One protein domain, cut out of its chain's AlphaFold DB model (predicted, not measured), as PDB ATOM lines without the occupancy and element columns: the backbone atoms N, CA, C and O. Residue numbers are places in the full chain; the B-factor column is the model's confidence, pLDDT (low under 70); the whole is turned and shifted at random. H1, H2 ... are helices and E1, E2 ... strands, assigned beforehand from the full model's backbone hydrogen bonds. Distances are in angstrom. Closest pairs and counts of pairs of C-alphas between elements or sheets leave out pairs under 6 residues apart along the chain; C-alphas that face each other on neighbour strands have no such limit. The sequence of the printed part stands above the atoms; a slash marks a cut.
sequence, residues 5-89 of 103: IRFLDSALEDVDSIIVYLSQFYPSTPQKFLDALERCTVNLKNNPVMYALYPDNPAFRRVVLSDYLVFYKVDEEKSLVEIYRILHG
ATOM      1  N   ILE A   5      48.813 -24.702  11.202       93.88
ATOM      2  CA  ILE A   5      48.375 -25.480  12.364       93.88
ATOM      3  C   ILE A   5      49.454 -26.505  12.689       93.88
ATOM      4  O   ILE A   5      49.801 -27.324  11.837       93.88
ATOM      5  N   ARG A   6      49.936 -26.500  13.931       94.75
ATOM      6  CA  ARG A   6      50.902 -27.467  14.445       94.75
ATOM      7  C   ARG A   6      50.347 -28.161  15.678       94.75
ATOM      8  O   ARG A   6      49.839 -27.512  16.586       94.75
ATOM      9  N   PHE A   7      50.479 -29.479  15.722       93.69
ATOM     10  CA  PHE A   7      50.167 -30.276  16.904       93.69
ATOM     11  C   PHE A   7      51.455 -30.557  17.672       93.69
ATOM     12  O   PHE A   7      52.476 -30.880  17.061       93.69
ATOM     13  N   LEU A   8      51.410 -30.416  18.994       94.00
ATOM     14  CA  LEU A   8      52.452 -30.943  19.873       94.00
ATOM     15  C   LEU A   8      52.286 -32.459  20.015       94.00
ATOM     16  O   LEU A   8      51.179 -32.980  19.859       94.00
ATOM     17  N   ASP A   9      53.364 -33.155  20.374       92.56
ATOM     18  CA  ASP A   9      53.351 -34.608  20.583       92.56
ATOM     19  C   ASP A   9      52.266 -35.031  21.584       92.56
ATOM     20  O   ASP A   9      51.472 -35.921  21.290       92.56
ATOM     21  N   SER A  10      52.112 -34.295  22.691       90.19
ATOM     22  CA  SER A  10      51.057 -34.561  23.677       90.19
ATOM     23  C   SER A  10      49.642 -34.434  23.104       90.19
ATOM     24  O   SER A  10      48.751 -35.179  23.499       90.19
ATOM     25  N   ALA A  11      49.416 -33.518  22.158       92.44
ATOM     26  CA  ALA A  11      48.119 -33.400  21.497       92.44
ATOM     27  C   ALA A  11      47.862 -34.576  20.544       92.44
ATOM     28  O   ALA A  11      46.720 -35.013  20.414       92.44
ATOM     29  N   LEU A  12      48.902 -35.092  19.884       92.88
ATOM     30  CA  LEU A  12      48.793 -36.286  19.042       92.88
ATOM     31  C   LEU A  12      48.508 -37.536  19.883       92.88
ATOM     32  O   LEU A  12      47.644 -38.326  19.510       92.88
ATOM     33  N   GLU A  13      49.162 -37.676  21.038       92.75
ATOM     34  CA  GLU A  13      48.874 -38.740  22.010       92.75
ATOM     35  C   GLU A  13      47.436 -38.656  22.539       92.75
ATOM     36  O   GLU A  13      46.741 -39.674  22.609       92.75
ATOM     37  N   ASP A  14      46.955 -37.449  22.859       92.00
ATOM     38  CA  ASP A  14      45.567 -37.235  23.270       92.00
ATOM     39  C   ASP A  14      44.597 -37.703  22.159       92.00
ATOM     40  O   ASP A  14      43.632 -38.414  22.439       92.00
ATOM     41  N   VAL A  15      44.859 -37.354  20.889       92.31
ATOM     42  CA  VAL A  15      44.040 -37.788  19.739       92.31
ATOM     43  C   VAL A  15      44.019 -39.309  19.607       92.31
ATOM     44  O   VAL A  15      42.934 -39.880  19.475       92.31
ATOM     45  N   ASP A  16      45.178 -39.966  19.657       93.00
ATOM     46  CA  ASP A  16      45.275 -41.425  19.550       93.00
ATOM     47  C   ASP A  16      44.492 -42.112  20.678       93.00
ATOM     48  O   ASP A  16      43.609 -42.936  20.424       93.00
ATOM     49  N   SER A  17      44.703 -41.670  21.921       91.00
ATOM     50  CA  SER A  17      43.993 -42.188  23.093       91.00
ATOM     51  C   SER A  17      42.474 -42.018  22.973       91.00
ATOM     52  O   SER A  17      41.707 -42.945  23.262       91.00
ATOM     53  N   ILE A  18      42.018 -40.860  22.483       90.50
ATOM     54  CA  ILE A  18      40.599 -40.584  22.231       90.50
ATOM     55  C   ILE A  18      40.041 -41.523  21.161       90.50
ATOM     56  O   ILE A  18      38.967 -42.094  21.356       90.50
ATOM     57  N   ILE A  19      40.749 -41.717  20.047       91.25
ATOM     58  CA  ILE A  19      40.314 -42.600  18.957       91.25
ATOM     59  C   ILE A  19      40.214 -44.043  19.445       91.25
ATOM     60  O   ILE A  19      39.206 -44.698  19.167       91.25
ATOM     61  N   VAL A  20      41.207 -44.532  20.191       91.56
ATOM     62  CA  VAL A  20      41.208 -45.885  20.767       91.56
ATOM     63  C   VAL A  20      40.017 -46.060  21.710       91.56
ATOM     64  O   VAL A  20      39.241 -47.007  21.553       91.56
ATOM     65  N   TYR A  21      39.805 -45.113  22.627       89.56
ATOM     66  CA  TYR A  21      38.673 -45.133  23.553       89.56
ATOM     67  C   TYR A  21      37.327 -45.130  22.816       89.56
ATOM     68  O   TYR A  21      36.468 -45.984  23.050       89.56
ATOM     69  N   LEU A  22      37.135 -44.197  21.880       89.19
ATOM     70  CA  LEU A  22      35.899 -44.104  21.109       89.19
ATOM     71  C   LEU A  22      35.683 -45.353  20.252       89.19
ATOM     72  O   LEU A  22      34.554 -45.807  20.141       89.19
ATOM     73  N   SER A  23      36.729 -45.952  19.689       90.31
ATOM     74  CA  SER A  23      36.603 -47.170  18.879       90.31
ATOM     75  C   SER A  23      36.165 -48.371  19.716       90.31
ATOM     76  O   SER A  23      35.382 -49.192  19.244       90.31
ATOM     77  N   GLN A  24      36.628 -48.455  20.965       91.19
ATOM     78  CA  GLN A  24      36.305 -49.554  21.871       91.19
ATOM     79  C   GLN A  24      34.870 -49.478  22.413       91.19
ATOM     80  O   GLN A  24      34.202 -50.505  22.514       91.19
ATOM     81  N   PHE A  25      34.395 -48.280  22.764       88.25
ATOM     82  CA  PHE A  25      33.103 -48.104  23.441       88.25
ATOM     83  C   PHE A  25      31.998 -47.537  22.536       88.25
ATOM     84  O   PHE A  25      30.817 -47.775  22.788       88.25
ATOM     85  N   TYR A  26      32.357 -46.810  21.474       87.06
ATOM     86  CA  TYR A  26      31.437 -46.063  20.607       87.06
ATOM     87  C   TYR A  26      31.892 -46.060  19.131       87.06
ATOM     88  O   TYR A  26      32.181 -44.990  18.584       87.06
ATOM     89  N   PRO A  27      31.923 -47.212  18.440       82.19
ATOM     90  CA  PRO A  27      32.624 -47.405  17.160       82.19
ATOM     91  C   PRO A  27      32.194 -46.479  16.004       82.19
ATOM     92  O   PRO A  27      32.924 -46.330  15.030       82.19
ATOM     93  N   SER A  28      31.036 -45.814  16.093       86.00
ATOM     94  CA  SER A  28      30.564 -44.835  15.097       86.00
ATOM     95  C   SER A  28      30.988 -43.381  15.370       86.00
ATOM     96  O   SER A  28      30.618 -42.479  14.616       86.00
ATOM     97  N   THR A  29      31.714 -43.126  16.458       88.31
ATOM     98  CA  THR A  29      32.107 -41.783  16.927       88.31
ATOM     99  C   THR A  29      33.539 -41.355  16.562       88.31
ATOM    100  O   THR A  29      33.717 -40.153  16.376       88.31
ATOM    101  N   PRO A  30      34.545 -42.247  16.380       88.62
ATOM    102  CA  PRO A  30      35.906 -41.834  16.018       88.62
ATOM    103  C   PRO A  30      35.965 -40.975  14.752       88.62
ATOM    104  O   PRO A  30      36.582 -39.917  14.753       88.62
ATOM    105  N   GLN A  31      35.246 -41.383  13.700       89.38
ATOM    106  CA  GLN A  31      35.156 -40.611  12.455       89.38
ATOM    107  C   GLN A  31      34.552 -39.225  12.698       89.38
ATOM    108  O   GLN A  31      35.139 -38.216  12.334       89.38
ATOM    109  N   LYS A  32      33.441 -39.152  13.444       90.38
ATOM    110  CA  LYS A  32      32.803 -37.871  13.785       90.38
ATOM    111  C   LYS A  32      33.729 -36.942  14.570       90.38
ATOM    112  O   LYS A  32      33.657 -35.727  14.387       90.38
ATOM    113  N   PHE A  33      34.557 -37.499  15.456       90.94
ATOM    114  CA  PHE A  33      35.561 -36.744  16.197       90.94
ATOM    115  C   PHE A  33      36.636 -36.184  15.258       90.94
ATOM    116  O   PHE A  33      36.911 -34.988  15.315       90.94
ATOM    117  N   LEU A  34      37.173 -37.004  14.351       91.38
ATOM    118  CA  LEU A  34      38.150 -36.574  13.346       91.38
ATOM    119  C   LEU A  34      37.590 -35.487  12.417       91.38
ATOM    120  O   LEU A  34      38.217 -34.444  12.260       91.38
ATOM    121  N   ASP A  35      36.373 -35.664  11.895       92.19
ATOM    122  CA  ASP A  35      35.673 -34.653  11.087       92.19
ATOM    123  C   ASP A  35      35.472 -33.333  11.852       92.19
ATOM    124  O   ASP A  35      35.523 -32.231  11.300       92.19
ATOM    125  N   ALA A  36      35.150 -33.412  13.143       91.69
ATOM    126  CA  ALA A  36      35.008 -32.227  13.979       91.69
ATOM    127  C   ALA A  36      36.366 -31.552  14.234       91.69
ATOM    128  O   ALA A  36      36.435 -30.321  14.225       91.69
ATOM    129  N   LEU A  37      37.435 -32.334  14.409       92.00
ATOM    130  CA  LEU A  37      38.790 -31.826  14.612       92.00
ATOM    131  C   LEU A  37      39.306 -31.133  13.350       92.00
ATOM    132  O   LEU A  37      39.822 -30.023  13.444       92.00
ATOM    133  N   GLU A  38      39.083 -31.714  12.174       92.19
ATOM    134  CA  GLU A  38      39.436 -31.098  10.891       92.19
ATOM    135  C   GLU A  38      38.690 -29.772  10.672       92.19
ATOM    136  O   GLU A  38      39.284 -28.748  10.339       92.19
ATOM    137  N   ARG A  39      37.384 -29.730  10.948       91.56
ATOM    138  CA  ARG A  39      36.627 -28.468  10.875       91.56
ATOM    139  C   ARG A  39      37.145 -27.426  11.865       91.56
ATOM    140  O   ARG A  39      37.181 -26.238  11.544       91.56
ATOM    141  N   CYS A  40      37.564 -27.858  13.052       91.31
ATOM    142  CA  CYS A  40      38.185 -26.984  14.040       91.31
ATOM    143  C   CYS A  40      39.494 -26.384  13.506       91.31
ATOM    144  O   CYS A  40      39.657 -25.166  13.548       91.31
ATOM    145  N   THR A  41      40.389 -27.192  12.929       90.94
ATOM    146  CA  THR A  41      41.661 -26.694  12.378       90.94
ATOM    147  C   THR A  41      41.450 -25.743  11.202       90.94
ATOM    148  O   THR A  41      42.143 -24.730  11.115       90.94
ATOM    149  N   VAL A  42      40.449 -25.980  10.346       91.44
ATOM    150  CA  VAL A  42      40.066 -25.043   9.275       91.44
ATOM    151  C   VAL A  42      39.589 -23.703   9.842       91.44
ATOM    152  O   VAL A  42      39.983 -22.646   9.343       91.44
ATOM    153  N   ASN A  43      38.779 -23.709  10.902       90.62
ATOM    154  CA  ASN A  43      38.341 -22.471  11.551       90.62
ATOM    155  C   ASN A  43      39.514 -21.730  12.202       90.62
ATOM    156  O   ASN A  43      39.664 -20.525  11.998       90.62
ATOM    157  N   LEU A  44      40.386 -22.452  12.913       90.75
ATOM    158  CA  LEU A  44      41.597 -21.900  13.524       90.75
ATOM    159  C   LEU A  44      42.554 -21.318  12.482       90.75
ATOM    160  O   LEU A  44      43.138 -20.268  12.707       90.75
ATOM    161  N   LYS A  45      42.666 -21.939  11.308       90.88
ATOM    162  CA  LYS A  45      43.481 -21.421  10.207       90.88
ATOM    163  C   LYS A  45      42.984 -20.067   9.699       90.88
ATOM    164  O   LYS A  45      43.787 -19.260   9.244       90.88
ATOM    165  N   ASN A  46      41.682 -19.804   9.758       89.88
ATOM    166  CA  ASN A  46      41.111 -18.557   9.256       89.88
ATOM    167  C   ASN A  46      40.996 -17.475  10.337       89.88
ATOM    168  O   ASN A  46      41.299 -16.322  10.059       89.88
ATOM    169  N   ASN A  47      40.562 -17.831  11.551       88.00
ATOM    170  CA  ASN A  47      40.302 -16.879  12.636       88.00
ATOM    171  C   ASN A  47      40.637 -17.478  14.015       88.00
ATOM    172  O   ASN A  47      39.741 -17.728  14.820       88.00
ATOM    173  N   PRO A  48      41.916 -17.691  14.358       85.94
ATOM    174  CA  PRO A  48      42.272 -18.376  15.600       85.94
ATOM    175  C   PRO A  48      42.009 -17.545  16.861       85.94
ATOM    176  O   PRO A  48      41.860 -18.101  17.946       85.94
ATOM    177  N   VAL A  49      41.907 -16.220  16.752       84.38
ATOM    178  CA  VAL A  49      41.618 -15.329  17.889       84.38
ATOM    179  C   VAL A  49      40.126 -15.234  18.238       84.38
ATOM    180  O   VAL A  49      39.774 -14.570  19.213       84.38
ATOM    181  N   MET A  50      39.248 -15.912  17.485       85.75
ATOM    182  CA  MET A  50      37.794 -15.858  17.695       85.75
ATOM    183  C   MET A  50      37.322 -16.592  18.956       85.75
ATOM    184  O   MET A  50      36.246 -16.294  19.471       85.75
ATOM    185  N   TYR A  51      38.091 -17.566  19.447       85.62
ATOM    186  CA  TYR A  51      37.687 -18.376  20.594       85.62
ATOM    187  C   TYR A  51      38.170 -17.785  21.916       85.62
ATOM    188  O   TYR A  51      39.197 -17.106  21.982       85.62
ATOM    189  N   ALA A  52      37.421 -18.062  22.983       83.00
ATOM    190  CA  ALA A  52      37.669 -17.503  24.301       83.00
ATOM    191  C   ALA A  52      39.022 -17.939  24.884       83.00
ATOM    192  O   ALA A  52      39.466 -19.082  24.716       83.00
ATOM    193  N   LEU A  53      39.640 -17.019  25.625       87.12
ATOM    194  CA  LEU A  53      40.768 -17.333  26.492       87.12
ATOM    195  C   LEU A  53      40.326 -18.319  27.576       87.12
ATOM    196  O   LEU A  53      39.177 -18.306  28.032       87.12
ATOM    197  N   TYR A  54      41.243 -19.185  27.981       83.38
ATOM    198  CA  TYR A  54      41.025 -20.069  29.108       83.38
ATOM    199  C   TYR A  54      41.120 -19.253  30.411       83.38
ATOM    200  O   TYR A  54      42.151 -18.623  30.642       83.38
ATOM    201  N   PRO A  55      40.062 -19.211  31.245       77.69
ATOM    202  CA  PRO A  55      40.007 -18.306  32.395       77.69
ATOM    203  C   PRO A  55      41.112 -18.559  33.428       77.69
ATOM    204  O   PRO A  55      41.658 -17.597  33.955       77.69
ATOM    205  N   ASP A  56      41.482 -19.820  33.674       77.88
ATOM    206  CA  ASP A  56      42.549 -20.166  34.623       77.88
ATOM    207  C   ASP A  56      43.959 -19.881  34.087       77.88
ATOM    208  O   ASP A  56      44.890 -19.672  34.861       77.88
ATOM    209  N   ASN A  57      44.140 -19.865  32.762       78.75
ATOM    210  CA  ASN A  57      45.419 -19.524  32.150       78.75
ATOM    211  C   ASN A  57      45.201 -18.770  30.826       78.75
ATOM    212  O   ASN A  57      45.091 -19.403  29.768       78.75
ATOM    213  N   PRO A  58      45.187 -17.422  30.853       81.25
ATOM    214  CA  PRO A  58      44.920 -16.597  29.678       81.25
ATOM    215  C   PRO A  58      46.029 -16.664  28.619       81.25
ATOM    216  O   PRO A  58      45.877 -16.086  27.550       81.25
ATOM    217  N   ALA A  59      47.128 -17.383  28.870       84.38
ATOM    218  CA  ALA A  59      48.102 -17.694  27.829       84.38
ATOM    219  C   ALA A  59      47.549 -18.677  26.782       84.38
ATOM    220  O   ALA A  59      48.134 -18.797  25.710       84.38
ATOM    221  N   PHE A  60      46.459 -19.390  27.084       86.69
ATOM    222  CA  PHE A  60      45.848 -20.373  26.196       86.69
ATOM    223  C   PHE A  60      44.436 -19.961  25.788       86.69
ATOM    224  O   PHE A  60      43.685 -19.345  26.547       86.69
ATOM    225  N   ARG A  61      44.048 -20.368  24.581       90.50
ATOM    226  CA  ARG A  61      42.668 -20.334  24.096       90.50
ATOM    227  C   ARG A  61      42.091 -21.737  24.105       90.50
ATOM    228  O   ARG A  61      42.829 -22.719  23.991       90.50
ATOM    229  N   ARG A  62      40.767 -21.825  24.235       89.62
ATOM    230  CA  ARG A  62      40.055 -23.105  24.190       89.62
ATOM    231  C   ARG A  62      38.949 -23.120  23.146       89.62
ATOM    232  O   ARG A  62      38.161 -22.179  23.055       89.62
ATOM    233  N   VAL A  63      38.839 -24.234  22.430       90.31
ATOM    234  CA  VAL A  63      37.675 -24.564  21.597       90.31
ATOM    235  C   VAL A  63      36.932 -25.735  22.220       90.31
ATOM    236  O   VAL A  63      37.552 -26.708  22.639       90.31
ATOM    237  N   VAL A  64      35.603 -25.646  22.272       87.94
ATOM    238  CA  VAL A  64      34.746 -26.770  22.660       87.94
ATOM    239  C   VAL A  64      34.380 -27.555  21.404       87.94
ATOM    240  O   VAL A  64      33.794 -27.004  20.474       87.94
ATOM    241  N   LEU A  65      34.726 -28.836  21.386       86.62
ATOM    242  CA  LEU A  65      34.479 -29.784  20.308       86.62
ATOM    243  C   LEU A  65      33.697 -30.967  20.880       86.62
ATOM    244  O   LEU A  65      34.271 -31.922  21.397       86.62
ATOM    245  N   SER A  66      32.367 -30.888  20.807       81.81
ATOM    246  CA  SER A  66      31.462 -31.825  21.488       81.81
ATOM    247  C   SER A  66      31.797 -31.944  22.985       81.81
ATOM    248  O   SER A  66      31.572 -30.987  23.718       81.81
ATOM    249  N   ASP A  67      32.359 -33.076  23.427       84.75
ATOM    250  CA  ASP A  67      32.764 -33.323  24.822       84.75
ATOM    251  C   ASP A  67      34.264 -33.080  25.073       84.75
ATOM    252  O   ASP A  67      34.777 -33.316  26.163       84.75
ATOM    253  N   TYR A  68      34.998 -32.605  24.069       88.81
ATOM    254  CA  TYR A  68      36.434 -32.356  24.148       88.81
ATOM    255  C   TYR A  68      36.743 -30.860  24.111       88.81
ATOM    256  O   TYR A  68      36.037 -30.056  23.507       88.81
ATOM    257  N   LEU A  69      37.829 -30.481  24.767       89.62
ATOM    258  CA  LEU A  69      38.386 -29.144  24.822       89.62
ATOM    259  C   LEU A  69      39.745 -29.164  24.143       89.62
ATOM    260  O   LEU A  69      40.647 -29.882  24.574       89.62
ATOM    261  N   VAL A  70      39.888 -28.361  23.098       91.31
ATOM    262  CA  VAL A  70      41.152 -28.173  22.388       91.31
ATOM    263  C   VAL A  70      41.826 -26.931  22.948       91.31
ATOM    264  O   VAL A  70      41.278 -25.834  22.827       91.31
ATOM    265  N   PHE A  71      42.997 -27.102  23.552       91.56
ATOM    266  CA  PHE A  71      43.814 -26.014  24.079       91.56
ATOM    267  C   PHE A  71      44.904 -25.656  23.082       91.56
ATOM    268  O   PHE A  71      45.663 -26.522  22.646       91.56
ATOM    269  N   TYR A  72      44.994 -24.377  22.734       92.88
ATOM    270  CA  TYR A  72      45.945 -23.909  21.736       92.88
ATOM    271  C   TYR A  72      46.477 -22.508  22.044       92.88
ATOM    272  O   TYR A  72      45.870 -21.741  22.800       92.88
ATOM    273  N   LYS A  73      47.620 -22.180  21.439       92.19
ATOM    274  CA  LYS A  73      48.213 -20.838  21.415       92.19
ATOM    275  C   LYS A  73      48.248 -20.302  19.991       92.19
ATOM    276  O   LYS A  73      48.260 -21.069  19.031       92.19
ATOM    277  N   VAL A  74      48.241 -18.980  19.877       91.44
ATOM    278  CA  VAL A  74      48.339 -18.265  18.604       91.44
ATOM    279  C   VAL A  74      49.605 -17.426  18.645       91.44
ATOM    280  O   VAL A  74      49.751 -16.589  19.531       91.44
ATOM    281  N   ASP A  75      50.501 -17.663  17.697       90.88
ATOM    282  CA  ASP A  75      51.665 -16.834  17.409       90.88
ATOM    283  C   ASP A  75      51.312 -15.976  16.184       90.88
ATOM    284  O   ASP A  75      51.291 -16.448  15.044       90.88
ATOM    285  N   GLU A  76      50.924 -14.725  16.436       87.88
ATOM    286  CA  GLU A  76      50.498 -13.790  15.389       87.88
ATOM    287  C   GLU A  76      51.662 -13.363  14.485       87.88
ATOM    288  O   GLU A  76      51.451 -13.150  13.292       87.88
ATOM    289  N   GLU A  77      52.889 -13.319  15.012       90.12
ATOM    290  CA  GLU A  77      54.089 -12.945  14.253       90.12
ATOM    291  C   GLU A  77      54.437 -14.009  13.209       90.12
ATOM    292  O   GLU A  77      54.734 -13.691  12.057       90.12
ATOM    293  N   LYS A  78      54.352 -15.286  13.594       91.38
ATOM    294  CA  LYS A  78      54.603 -16.419  12.695       91.38
ATOM    295  C   LYS A  78      53.362 -16.875  11.936       91.38
ATOM    296  O   LYS A  78      53.465 -17.772  11.105       91.38
ATOM    297  N   SER A  79      52.194 -16.287  12.219       91.56
ATOM    298  CA  SER A  79      50.899 -16.798  11.757       91.56
ATOM    299  C   SER A  79      50.770 -18.306  12.020       91.56
ATOM    300  O   SER A  79      50.413 -19.078  11.134       91.56
ATOM    301  N   LEU A  80      51.090 -18.732  13.243       92.94
ATOM    302  CA  LEU A  80      51.119 -20.134  13.656       92.94
ATOM    303  C   LEU A  80      50.126 -20.372  14.798       92.94
ATOM    304  O   LEU A  80      49.991 -19.567  15.715       92.94
ATOM    305  N   VAL A  81      49.431 -21.501  14.748       94.25
ATOM    306  CA  VAL A  81      48.550 -21.995  15.803       94.25
ATOM    307  C   VAL A  81      49.096 -23.323  16.291       94.25
ATOM    308  O   VAL A  81      49.180 -24.288  15.537       94.25
ATOM    309  N   GLU A  82      49.429 -23.375  17.572       94.56
ATOM    310  CA  GLU A  82      49.966 -24.568  18.212       94.56
ATOM    311  C   GLU A  82      48.899 -25.199  19.096       94.56
ATOM    312  O   GLU A  82      48.432 -24.576  20.051       94.56
ATOM    313  N   ILE A  83      48.508 -26.432  18.790       94.12
ATOM    314  CA  ILE A  83      47.585 -27.229  19.595       94.12
ATOM    315  C   ILE A  83      48.395 -28.000  20.630       94.12
ATOM    316  O   ILE A  83      49.194 -28.871  20.288       94.12
ATOM    317  N   TYR A  84      48.173 -27.663  21.899       92.31
ATOM    318  CA  TYR A  84      48.933 -28.190  23.029       92.31
ATOM    319  C   TYR A  84      48.333 -29.478  23.577       92.31
ATOM    320  O   TYR A  84      49.071 -30.423  23.833       92.31
ATOM    321  N   ARG A  85      47.011 -29.503  23.794       90.56
ATOM    322  CA  ARG A  85      46.296 -30.624  24.426       90.56
ATOM    323  C   ARG A  85      44.865 -30.724  23.915       90.56
ATOM    324  O   ARG A  85      44.242 -29.700  23.612       90.56
ATOM    325  N   ILE A  86      44.322 -31.939  23.895       91.06
ATOM    326  CA  ILE A  86      42.905 -32.206  23.633       91.06
ATOM    327  C   ILE A  86      42.342 -33.031  24.786       91.06
ATOM    328  O   ILE A  86      42.604 -34.220  24.917       91.06
ATOM    329  N   LEU A  87      41.549 -32.397  25.645       87.44
ATOM    330  CA  LEU A  87      41.098 -33.002  26.897       87.44
ATOM    331  C   LEU A  87      39.591 -33.197  26.915       87.44
ATOM    332  O   LEU A  87      38.843 -32.355  26.442       87.44
ATOM    333  N   HIS A  88      39.122 -34.270  27.541       83.19
ATOM    334  CA  HIS A  88      37.691 -34.460  27.778       83.19
ATOM    335  C   HIS A  88      37.171 -33.436  28.805       83.19
ATOM    336  O   HIS A  88      37.626 -33.419  29.956       83.19
ATOM    337  N   GLY A  89      36.200 -32.610  28.409       71.19
ATOM    338  CA  GLY A  89      35.723 -31.435  29.142       71.19
ATOM    339  C   GLY A  89      35.161 -31.752  30.524       71.19
ATOM    340  O   GLY A  89      35.371 -30.985  31.457       71.19
TER     341      GLY A  89
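This is residues 5 to 89 of the 103 residues of the protein "Conserved plasmid protein" of Treponema primitia (strain ATCC BAA-887 / DSM 12427 / ZAS-2) (UniProt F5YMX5). A strongly twisted sheet of four strands has one long helix, H2, over one face, while a second long helix, H1, stands beside the strands at the sheet's level; the two helices form a hairpin whose linked end reaches past the sheet. That end and the turn between E3 and E4 make the two ends of the longest axis. The printed part has 85 residues with two named helices and four named strands, along the chain E1, H1, H2, E2, E3, E4; the sheet's order is E1, E4, E3, E2, mixed, and the class is mixed, helices and strands. The whole is compact, with a radius of gyration of the C-alphas of 12.9 A, and elongated in outline, spanning 41 by 25 by 21 A.

In the sheet, E2, residues 57 to 65, E3, residues 68 to 75, and E4, residues 80 to 88, form a meander, each strand the antiparallel neighbour of the one before. E2 and E3 are a hairpin, with N 65 and O 68 at 2.8 A, within hydrogen-bond range. E3 and E4 are a hairpin too, with N 69 and O 87 at 2.7 A. E1, residues 5 to 7, is parallel to E4, with N 6 and O 81 at 2.8 A. The edge strands are E1 and E2, and they are apart. H1, residues 9 to 25, is on the sheet with its residues 9 to 18, at the sheet's level with a height of 3.3 A; its closest C-alphas to E4 are those of Ala 11 and Arg 85, 4.4 A apart. H2, residues 30 to 46, is on the sheet in two layers, a helix on one face of the strands; its closest C-alphas to E2 are those of Ala 36 and Leu 65, 6.8 A apart. H1 and H2 touch, by residues 18 to 23 of H1 and residue 30 of H2 alone, the closest C-alphas being those of Ile 19 and Pro 30 at 5.4 A. They form a helical hairpin, running opposite ways at a shallow tilt of 32 degrees, only just short of steep. E1, H1, H2 and E2 make a split strand-helix-strand unit, two strands of one sheet that are not neighbours, with the helices between them along the chain and E4 and E3 between them in the sheet, and its crossover is left-handed. In H1 and H2 every O i to N i+4 pair is within hydrogen-bond range.

E4 is 24.2 A long from first to last C-alpha and ends at C-alpha 88 at (37.691, -34.460, 27.778). E3 measures 22.8 A. E2 measures 19.1 A and bends by 78 degrees at residue 60. E1 begins at C-alpha 5 at (48.375, -25.480, 12.364) and measures 6.8 A. H1 is 24.5 A long and H2 is 24.8 A, beginning at C-alpha 30 at (35.906, -41.834, 16.018).

The two C-alphas farthest apart are those of Phe 25 and Glu 77, at 42.0 A. The printed part, residues 5 to 89, has no cut. No link is long; the link from H2 to E2, 10 residues, is short, and the others are tight. The mean pLDDT of the printed part is 89.2, and no printed residue is under 70.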